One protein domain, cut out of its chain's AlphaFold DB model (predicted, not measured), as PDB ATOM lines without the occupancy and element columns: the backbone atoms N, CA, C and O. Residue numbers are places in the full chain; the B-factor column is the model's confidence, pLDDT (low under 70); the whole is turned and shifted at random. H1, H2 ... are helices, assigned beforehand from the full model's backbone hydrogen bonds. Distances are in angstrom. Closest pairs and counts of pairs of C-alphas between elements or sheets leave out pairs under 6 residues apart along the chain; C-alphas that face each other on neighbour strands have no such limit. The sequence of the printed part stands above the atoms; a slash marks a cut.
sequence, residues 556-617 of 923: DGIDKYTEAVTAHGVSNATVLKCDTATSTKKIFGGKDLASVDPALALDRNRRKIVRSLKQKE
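Overview. This is residues 556 to 617 of the 923 residues of an uncharacterized protein of Galerina marginata (strain CBS 339.88) (UniProt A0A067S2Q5). The longest helix, H5, crosses H1 at a steep angle, and the short helix H3 packs on another side of H1. Short H2 touches H1 and H5, and H4 sits near the first residues of H1. The printed part has 62 residues with five named helices, H1 to H5 in chain order; it is all helix and compact, with a radius of gyration of the C-alphas of 10.2 A and spans of 28 by 21 by 18 A.

Arrangement. H5, residues 603 to 617, touches H1, residues 556 to 568, at a steep tilt of 59 degrees, the same way; the closest C-alphas, of Thr 562 and Ile 609, are 6.6 A apart. H5 also touches H2, residues 575 to 579, with the closest C-alphas, of Val 575 and Arg 607, 6.1 A apart. H1 touches H3, residues 582 to 587, at a shallow tilt of 31 degrees, opposite ways; the closest C-alphas, of Ala 564 and Thr 584, are 4.8 A apart. H4, residues 593 to 596, is close to but not clearly touching H1. Every O i to N i+4 pair is within hydrogen-bond range in H1, H2, H3 and H5; H4 is too short for one.

Along the chain. H5 is 21.3 A long and ends at C-alpha 617 (65.230, 108.526, 107.632). H1, 18.1 A, begins at C-alpha 556 (70.407, 88.207, 103.923).

Size, cuts and confidence. The C-alphas farthest apart, of Ser 595 and Glu 617, are 28.9 A apart. The printed part has no cut and no long link; no printed residue is under 70 in pLDDT.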
ATOM      1  N   ASP A 556      69.061  87.945 103.413       87.62
ATOM      2  CA  ASP A 556      70.407  88.207 103.923       87.62
ATOM      3  C   ASP A 556      71.164  89.228 103.053       87.62
ATOM      4  O   ASP A 556      71.892  90.071 103.576       87.62
ATOM      5  N   GLY A 557      70.946  89.216 101.732       91.50
ATOM      6  CA  GLY A 557      71.450  90.238 100.810       91.50
ATOM      7  C   GLY A 557      70.803  91.613 101.020       91.50
ATOM      8  O   GLY A 557      71.479  92.637 100.898       91.50
ATOM      9  N   ILE A 558      69.517  91.660 101.397       91.44
ATOM     10  CA  ILE A 558      68.850  92.905 101.823       91.44
ATOM     11  C   ILE A 558      69.446  93.411 103.139       91.44
ATOM     12  O   ILE A 558      69.741  94.603 103.241       91.44
ATOM     13  N   ASP A 559      69.626  92.536 104.128       91.06
ATOM     14  CA  ASP A 559      70.060  92.923 105.471       91.06
ATOM     15  C   ASP A 559      71.534  93.357 105.495       91.06
ATOM     16  O   ASP A 559      71.816  94.466 105.945       91.06
ATOM     17  N   LYS A 560      72.465  92.595 104.899       93.56
ATOM     18  CA  LYS A 560      73.894  92.978 104.816       93.56
ATOM     19  C   LYS A 560      74.119  94.276 104.043       93.56
ATOM     20  O   LYS A 560      74.942  95.105 104.429       93.56
ATOM     21  N   TYR A 561      73.378  94.501 102.955       96.06
ATOM     22  CA  TYR A 561      73.481  95.768 102.226       96.06
ATOM     23  C   TYR A 561      72.779  96.921 102.969       96.06
ATOM     24  O   TYR A 561      73.192  98.073 102.857       96.06
ATOM     25  N   THR A 562      71.761  96.632 103.785       94.69
ATOM     26  CA  THR A 562      71.150  97.613 104.700       94.69
ATOM     27  C   THR A 562      72.113  98.014 105.817       94.69
ATOM     28  O   THR A 562      72.251  99.204 106.100       94.69
ATOM     29  N   GLU A 563      72.826  97.053 106.405       94.69
ATOM     30  CA  GLU A 563      73.906  97.279 107.367       94.69
ATOM     31  C   GLU A 563      75.009  98.159 106.756       94.69
ATOM     32  O   GLU A 563      75.347  99.195 107.322       94.69
ATOM     33  N   ALA A 564      75.482  97.834 105.547       94.88
ATOM     34  CA  ALA A 564      76.494  98.616 104.833       94.88
ATOM     35  C   ALA A 564      76.067 100.071 104.554       94.88
ATOM     36  O   ALA A 564      76.836 101.005 104.792       94.88
ATOM     37  N   VAL A 565      74.826 100.292 104.105       93.88
ATOM     38  CA  VAL A 565      74.278 101.648 103.901       93.88
ATOM     39  C   VAL A 565      74.135 102.403 105.230       93.88
ATOM     40  O   VAL A 565      74.363 103.613 105.274       93.88
ATOM     41  N   THR A 566      73.803 101.703 106.316       92.19
ATOM     42  CA  THR A 566      73.669 102.286 107.660       92.19
ATOM     43  C   THR A 566      75.039 102.676 108.223       92.19
ATOM     44  O   THR A 566      75.219 103.819 108.634       92.19
ATOM     45  N   ALA A 567      76.033 101.787 108.135       89.75
ATOM     46  CA  ALA A 567      77.416 102.006 108.562       89.75
ATOM     47  C   ALA A 567      78.176 103.050 107.714       89.75
ATOM     48  O   ALA A 567      79.193 103.578 108.155       89.75
ATOM     49  N   HIS A 568      77.705 103.356 106.501       87.12
ATOM     50  CA  HIS A 568      78.181 104.491 105.699       87.12
ATOM     51  C   HIS A 568      77.487 105.825 106.057       87.12
ATOM     52  O   HIS A 568      78.039 106.896 105.811       87.12
ATOM     53  N   GLY A 569      76.276 105.776 106.619       85.81
ATOM     54  CA  GLY A 569      75.431 106.940 106.891       85.81
ATOM     55  C   GLY A 569      74.370 107.166 105.807       85.81
ATOM     56  O   GLY A 569      74.656 107.660 104.711       85.81
ATOM     57  N   VAL A 570      73.115 106.851 106.147       84.69
ATOM     58  CA  VAL A 570      71.965 106.799 105.224       84.69
ATOM     59  C   VAL A 570      71.781 108.095 104.423       84.69
ATOM     60  O   VAL A 570      71.712 108.037 103.194       84.69
ATOM     61  N   SER A 571      71.781 109.267 105.069       73.50
ATOM     62  CA  SER A 571      71.619 110.568 104.398       73.50
ATOM     63  C   SER A 571      72.623 110.788 103.259       73.50
ATOM     64  O   SER A 571      72.235 111.201 102.165       73.50
ATOM     65  N   ASN A 572      73.902 110.448 103.457       71.81
ATOM     66  CA  ASN A 572      74.968 110.682 102.474       71.81
ATOM     67  C   ASN A 572      75.146 109.545 101.453       71.81
ATOM     68  O   ASN A 572      75.809 109.750 100.431       71.81
ATOM     69  N   ALA A 573      74.515 108.391 101.682       82.81
ATOM     70  CA  ALA A 573      74.661 107.193 100.866       82.81
ATOM     71  C   ALA A 573      74.299 107.390  99.383       82.81
ATOM     72  O   ALA A 573      73.268 107.969  99.024       82.81
ATOM     73  N   THR A 574      75.119 106.812  98.511       85.44
ATOM     74  CA  THR A 574      74.780 106.434  97.131       85.44
ATOM     75  C   THR A 574      75.343 105.033  96.903       85.44
ATOM     76  O   THR A 574      76.240 104.631  97.635       85.44
ATOM     77  N   VAL A 575      74.863 104.291  95.899       88.56
ATOM     78  CA  VAL A 575      75.373 102.928  95.637       88.56
ATOM     79  C   VAL A 575      76.894 102.935  95.457       88.56
ATOM     80  O   VAL A 575      77.583 102.242  96.191       88.56
ATOM     81  N   LEU A 576      77.436 103.828  94.622       89.06
ATOM     82  CA  LEU A 576      78.886 103.982  94.447       89.06
ATOM     83  C   LEU A 576      79.629 104.301  95.759       89.06
ATOM     84  O   LEU A 576      80.678 103.718  96.014       89.06
ATOM     85  N   LYS A 577      79.105 105.211  96.594       86.25
ATOM     86  CA  LYS A 577      79.718 105.557  97.890       86.25
ATOM     87  C   LYS A 577      79.650 104.421  98.916       86.25
ATOM     88  O   LYS A 577      80.564 104.295  99.722       86.25
ATOM     89  N   CYS A 578      78.595 103.609  98.896       90.69
ATOM     90  CA  CYS A 578      78.472 102.439  99.762       90.69
ATOM     91  C   CYS A 578      79.378 101.307  99.270       90.69
ATOM     92  O   CYS A 578      80.191 100.816 100.043       90.69
ATOM     93  N   ASP A 579      79.315 100.948  97.989       91.25
ATOM     94  CA  ASP A 579      80.088  99.850  97.394       91.25
ATOM     95  C   ASP A 579      81.612 100.081  97.507       91.25
ATOM     96  O   ASP A 579      82.380  99.129  97.641       91.25
ATOM     97  N   THR A 580      82.066 101.342  97.515       89.44
ATOM     98  CA  THR A 580      83.488 101.694  97.709       89.44
ATOM     99  C   THR A 580      83.925 101.830  99.173       89.44
ATOM    100  O   THR A 580      85.127 101.893  99.432       89.44
ATOM    101  N   ALA A 581      83.004 101.854 100.142       88.44
ATOM    102  CA  ALA A 581      83.338 102.119 101.541       88.44
ATOM    103  C   ALA A 581      84.044 100.939 102.232       88.44
ATOM    104  O   ALA A 581      83.651  99.776 102.109       88.44
ATOM    105  N   THR A 582      85.043 101.252 103.061       92.44
ATOM    106  CA  THR A 582      85.769 100.268 103.882       92.44
ATOM    107  C   THR A 582      84.847  99.523 104.856       92.44
ATOM    108  O   THR A 582      85.057  98.339 105.110       92.44
ATOM    109  N   SER A 583      83.790 100.179 105.354       93.31
ATOM    110  CA  SER A 583      82.748  99.547 106.178       93.31
ATOM    111  C   SER A 583      82.027  98.430 105.420       93.31
ATOM    112  O   SER A 583      81.960  97.310 105.918       93.31
ATOM    113  N   THR A 584      81.584  98.685 104.188       93.38
ATOM    114  CA  THR A 584      80.967  97.679 103.306       93.38
ATOM    115  C   THR A 584      81.906  96.506 103.049       93.38
ATOM    116  O   THR A 584      81.499  95.358 103.214       93.38
ATOM    117  N   LYS A 585      83.183  96.765 102.730       92.31
ATOM    118  CA  LYS A 585      84.182  95.694 102.551       92.31
ATOM    119  C   LYS A 585      84.337  94.828 103.805       92.31
ATOM    120  O   LYS A 585      84.451  93.612 103.680       92.31
ATOM    121  N   LYS A 586      84.296  95.422 105.005       93.75
ATOM    122  CA  LYS A 586      84.337  94.683 106.279       93.75
ATOM    123  C   LYS A 586      83.071  93.841 106.501       93.75
ATOM    124  O   LYS A 586      83.189  92.667 106.830       93.75
ATOM    125  N   ILE A 587      81.887  94.411 106.267       95.25
ATOM    126  CA  ILE A 587      80.575  93.747 106.434       95.25
ATOM    127  C   ILE A 587      80.411  92.561 105.468       95.25
ATOM    128  O   ILE A 587      79.898  91.509 105.841       95.25
ATOM    129  N   PHE A 588      80.916  92.689 104.240       94.25
ATOM    130  CA  PHE A 588      80.928  91.610 103.246       94.25
ATOM    131  C   PHE A 588      82.132  90.654 103.392       94.25
ATOM    132  O   PHE A 588      82.326  89.772 102.555       94.25
ATOM    133  N   GLY A 589      82.938  90.782 104.455       91.62
ATOM    134  CA  GLY A 589      84.057  89.875 104.746       91.62
ATOM    135  C   GLY A 589      85.149  89.869 103.670       91.62
ATOM    136  O   GLY A 589      85.741  88.828 103.403       91.62
ATOM    137  N   GLY A 590      85.360  91.004 102.998       89.06
ATOM    138  CA  GLY A 590      86.279  91.149 101.865       89.06
ATOM    139  C   GLY A 590      85.779  90.564 100.538       89.06
ATOM    140  O   GLY A 590      86.461  90.726  99.530       89.06
ATOM    141  N   LYS A 591      84.610  89.909 100.514       90.62
ATOM    142  CA  LYS A 591      84.046  89.271  99.317       90.62
ATOM    143  C   LYS A 591      83.285  90.258  98.430       90.62
ATOM    144  O   LYS A 591      82.695  91.224  98.916       90.62
ATOM    145  N   ASP A 592      83.214  89.958  97.135       89.44
ATOM    146  CA  ASP A 592      82.374  90.701  96.195       89.44
ATOM    147  C   ASP A 592      80.886  90.565  96.531       89.44
ATOM    148  O   ASP A 592      80.393  89.468  96.807       89.44
ATOM    149  N   LEU A 593      80.149  91.673  96.407       92.50
ATOM    150  CA  LEU A 593      78.700  91.772  96.643       92.50
ATOM    151  C   LEU A 593      77.911  90.627  95.975       92.50
ATOM    152  O   LEU A 593      77.050  90.012  96.602       92.50
ATOM    153  N   ALA A 594      78.248  90.314  94.719       90.50
ATOM    154  CA  ALA A 594      77.600  89.280  93.911       90.50
ATOM    155  C   ALA A 594      77.881  87.840  94.388       90.50
ATOM    156  O   ALA A 594      77.079  86.949  94.131       90.50
ATOM    157  N   SER A 595      78.992  87.610  95.095       88.62
ATOM    158  CA  SER A 595      79.339  86.298  95.669       88.62
ATOM    159  C   SER A 595      78.635  86.015  97.004       88.62
ATOM    160  O   SER A 595      78.652  84.884  97.485       88.62
ATOM    161  N   VAL A 596      78.018  87.040  97.605       89.50
ATOM    162  CA  VAL A 596      77.192  86.926  98.817       89.50
ATOM    163  C   VAL A 596      75.703  86.862  98.464       89.50
ATOM    164  O   VAL A 596      74.963  86.121  99.100       89.50
ATOM    165  N   ASP A 597      75.269  87.600  97.439       91.25
ATOM    166  CA  ASP A 597      73.951  87.464  96.808       91.25
ATOM    167  C   ASP A 597      74.070  87.897  95.329       91.25
ATOM    168  O   ASP A 597      74.333  89.076  95.070       91.25
ATOM    169  N   PRO A 598      73.865  87.010  94.335       89.69
ATOM    170  CA  PRO A 598      74.016  87.378  92.924       89.69
ATOM    171  C   PRO A 598      73.085  88.516  92.480       89.69
ATOM    172  O   PRO A 598      73.454  89.333  91.634       89.69
ATOM    173  N   ALA A 599      71.911  88.659  93.100       90.69
ATOM    174  CA  ALA A 599      70.987  89.745  92.806       90.69
ATOM    175  C   ALA A 599      71.445  91.102  93.384       90.69
ATOM    176  O   ALA A 599      70.865  92.129  93.005       90.69
ATOM    177  N   LEU A 600      72.494  91.159  94.223       92.88
ATOM    178  CA  LEU A 600      73.192  92.412  94.559       92.88
ATOM    179  C   LEU A 600      74.046  92.940  93.404       92.88
ATOM    180  O   LEU A 600      74.333  94.135  93.404       92.88
ATOM    181  N   ALA A 601      74.418  92.126  92.405       89.88
ATOM    182  CA  ALA A 601      75.084  92.615  91.190       89.88
ATOM    183  C   ALA A 601      74.202  93.617  90.420       89.88
ATOM    184  O   ALA A 601      74.696  94.538  89.767       89.88
ATOM    185  N   LEU A 602      72.878  93.462  90.526       88.00
ATOM    186  CA  LEU A 602      71.901  94.325  89.879       88.00
ATOM    187  C   LEU A 602      71.808  95.672  90.596       88.00
ATOM    188  O   LEU A 602      71.135  95.824  91.614       88.00
ATOM    189  N   ASP A 603      72.397  96.693  89.986       86.81
ATOM    190  CA  ASP A 603      72.470  98.058  90.512       86.81
ATOM    191  C   ASP A 603      71.101  98.628  90.952       86.81
ATOM    192  O   ASP A 603      70.981  99.336  91.952       86.81
ATOM    193  N   ARG A 604      70.016  98.245  90.260       88.75
ATOM    194  CA  ARG A 604      68.626  98.593  90.613       88.75
ATOM    195  C   ARG A 604      68.211  98.098  92.007       88.75
ATOM    196  O   ARG A 604      67.442  98.787  92.680       88.75
ATOM    197  N   ASN A 605      68.693  96.932  92.433       92.81
ATOM    198  CA  ASN A 605      68.400  96.345  93.738       92.81
ATOM    199  C   ASN A 605      69.129  97.117  94.851       92.81
ATOM    200  O   ASN A 605      68.472  97.579  95.787       92.81
ATOM    201  N   ARG A 606      70.431  97.397  94.683       93.69
ATOM    202  CA  ARG A 606      71.213  98.272  95.580       93.69
ATOM    203  C   ARG A 606      70.576  99.665  95.717       93.69
ATOM    204  O   ARG A 606      70.268 100.112  96.823       93.69
ATOM    205  N   ARG A 607      70.239 100.315  94.590       90.94
ATOM    206  CA  ARG A 607      69.548 101.627  94.555       90.94
ATOM    207  C   ARG A 607      68.196 101.606  95.287       90.94
ATOM    208  O   ARG A 607      67.827 102.599  95.914       90.94
ATOM    209  N   LYS A 608      67.449 100.496  95.217       91.81
ATOM    210  CA  LYS A 608      66.157 100.323  95.906       91.81
ATOM    211  C   LYS A 608      66.326 100.273  97.428       91.81
ATOM    212  O   LYS A 608      65.516 100.890  98.116       91.81
ATOM    213  N   ILE A 609      67.360  99.599  97.944       93.19
ATOM    214  CA  ILE A 609      67.672  99.579  99.385       93.19
ATOM    215  C   ILE A 609      68.038 100.988  99.859       93.19
ATOM    216  O   ILE A 609      67.370 101.512 100.748       93.19
ATOM    217  N   VAL A 610      68.999 101.653  99.200       90.12
ATOM    218  CA  VAL A 610      69.407 103.033  99.543       90.12
ATOM    219  C   VAL A 610      68.201 103.980  99.566       90.12
ATOM    220  O   VAL A 610      68.002 104.699 100.543       90.12
ATOM    221  N   ARG A 611      67.344 103.949  98.534       86.62
ATOM    222  CA  ARG A 611      66.120 104.770  98.492       86.62
ATOM    223  C   ARG A 611      65.150 104.431  99.627       86.62
ATOM    224  O   ARG A 611      64.584 105.343 100.219       86.62
ATOM    225  N   SER A 612      64.958 103.145  99.924       87.50
ATOM    226  CA  SER A 612      64.073 102.688 101.000       87.50
ATOM    227  C   SER A 612      64.552 103.145 102.379       87.50
ATOM    228  O   SER A 612      63.724 103.440 103.234       87.50
ATOM    229  N   LEU A 613      65.867 103.215 102.602       89.06
ATOM    230  CA  LEU A 613      66.446 103.697 103.856       89.06
ATOM    231  C   LEU A 613      66.373 105.223 103.955       89.06
ATOM    232  O   LEU A 613      65.889 105.728 104.963       89.06
ATOM    233  N   LYS A 614      66.713 105.965 102.891       83.81
ATOM    234  CA  LYS A 614      66.551 107.433 102.881       83.81
ATOM    235  C   LYS A 614      65.101 107.876 103.081       83.81
ATOM    236  O   LYS A 614      64.869 108.869 103.754       83.81
ATOM    237  N   GLN A 615      64.129 107.139 102.539       82.19
ATOM    238  CA  GLN A 615      62.705 107.434 102.738       82.19
ATOM    239  C   GLN A 615      62.209 107.082 104.156       82.19
ATOM    240  O   GLN A 615      61.201 107.632 104.590       82.19
ATOM    241  N   LYS A 616      62.905 106.197 104.886       84.06
ATOM    242  CA  LYS A 616      62.663 105.958 106.320       84.06
ATOM    243  C   LYS A 616      63.318 107.022 107.206       84.06
ATOM    244  O   LYS A 616      62.705 107.418 108.186       84.06
ATOM    245  N   GLU A 617      64.534 107.468 106.877       80.94
ATOM    246  CA  GLU A 617      65.230 108.526 107.632       80.94
ATOM    247  C   GLU A 617      64.540 109.889 107.452       80.94
ATOM    248  O   GLU A 617      64.300 110.596 108.425       80.94
TER     249      GLU A 617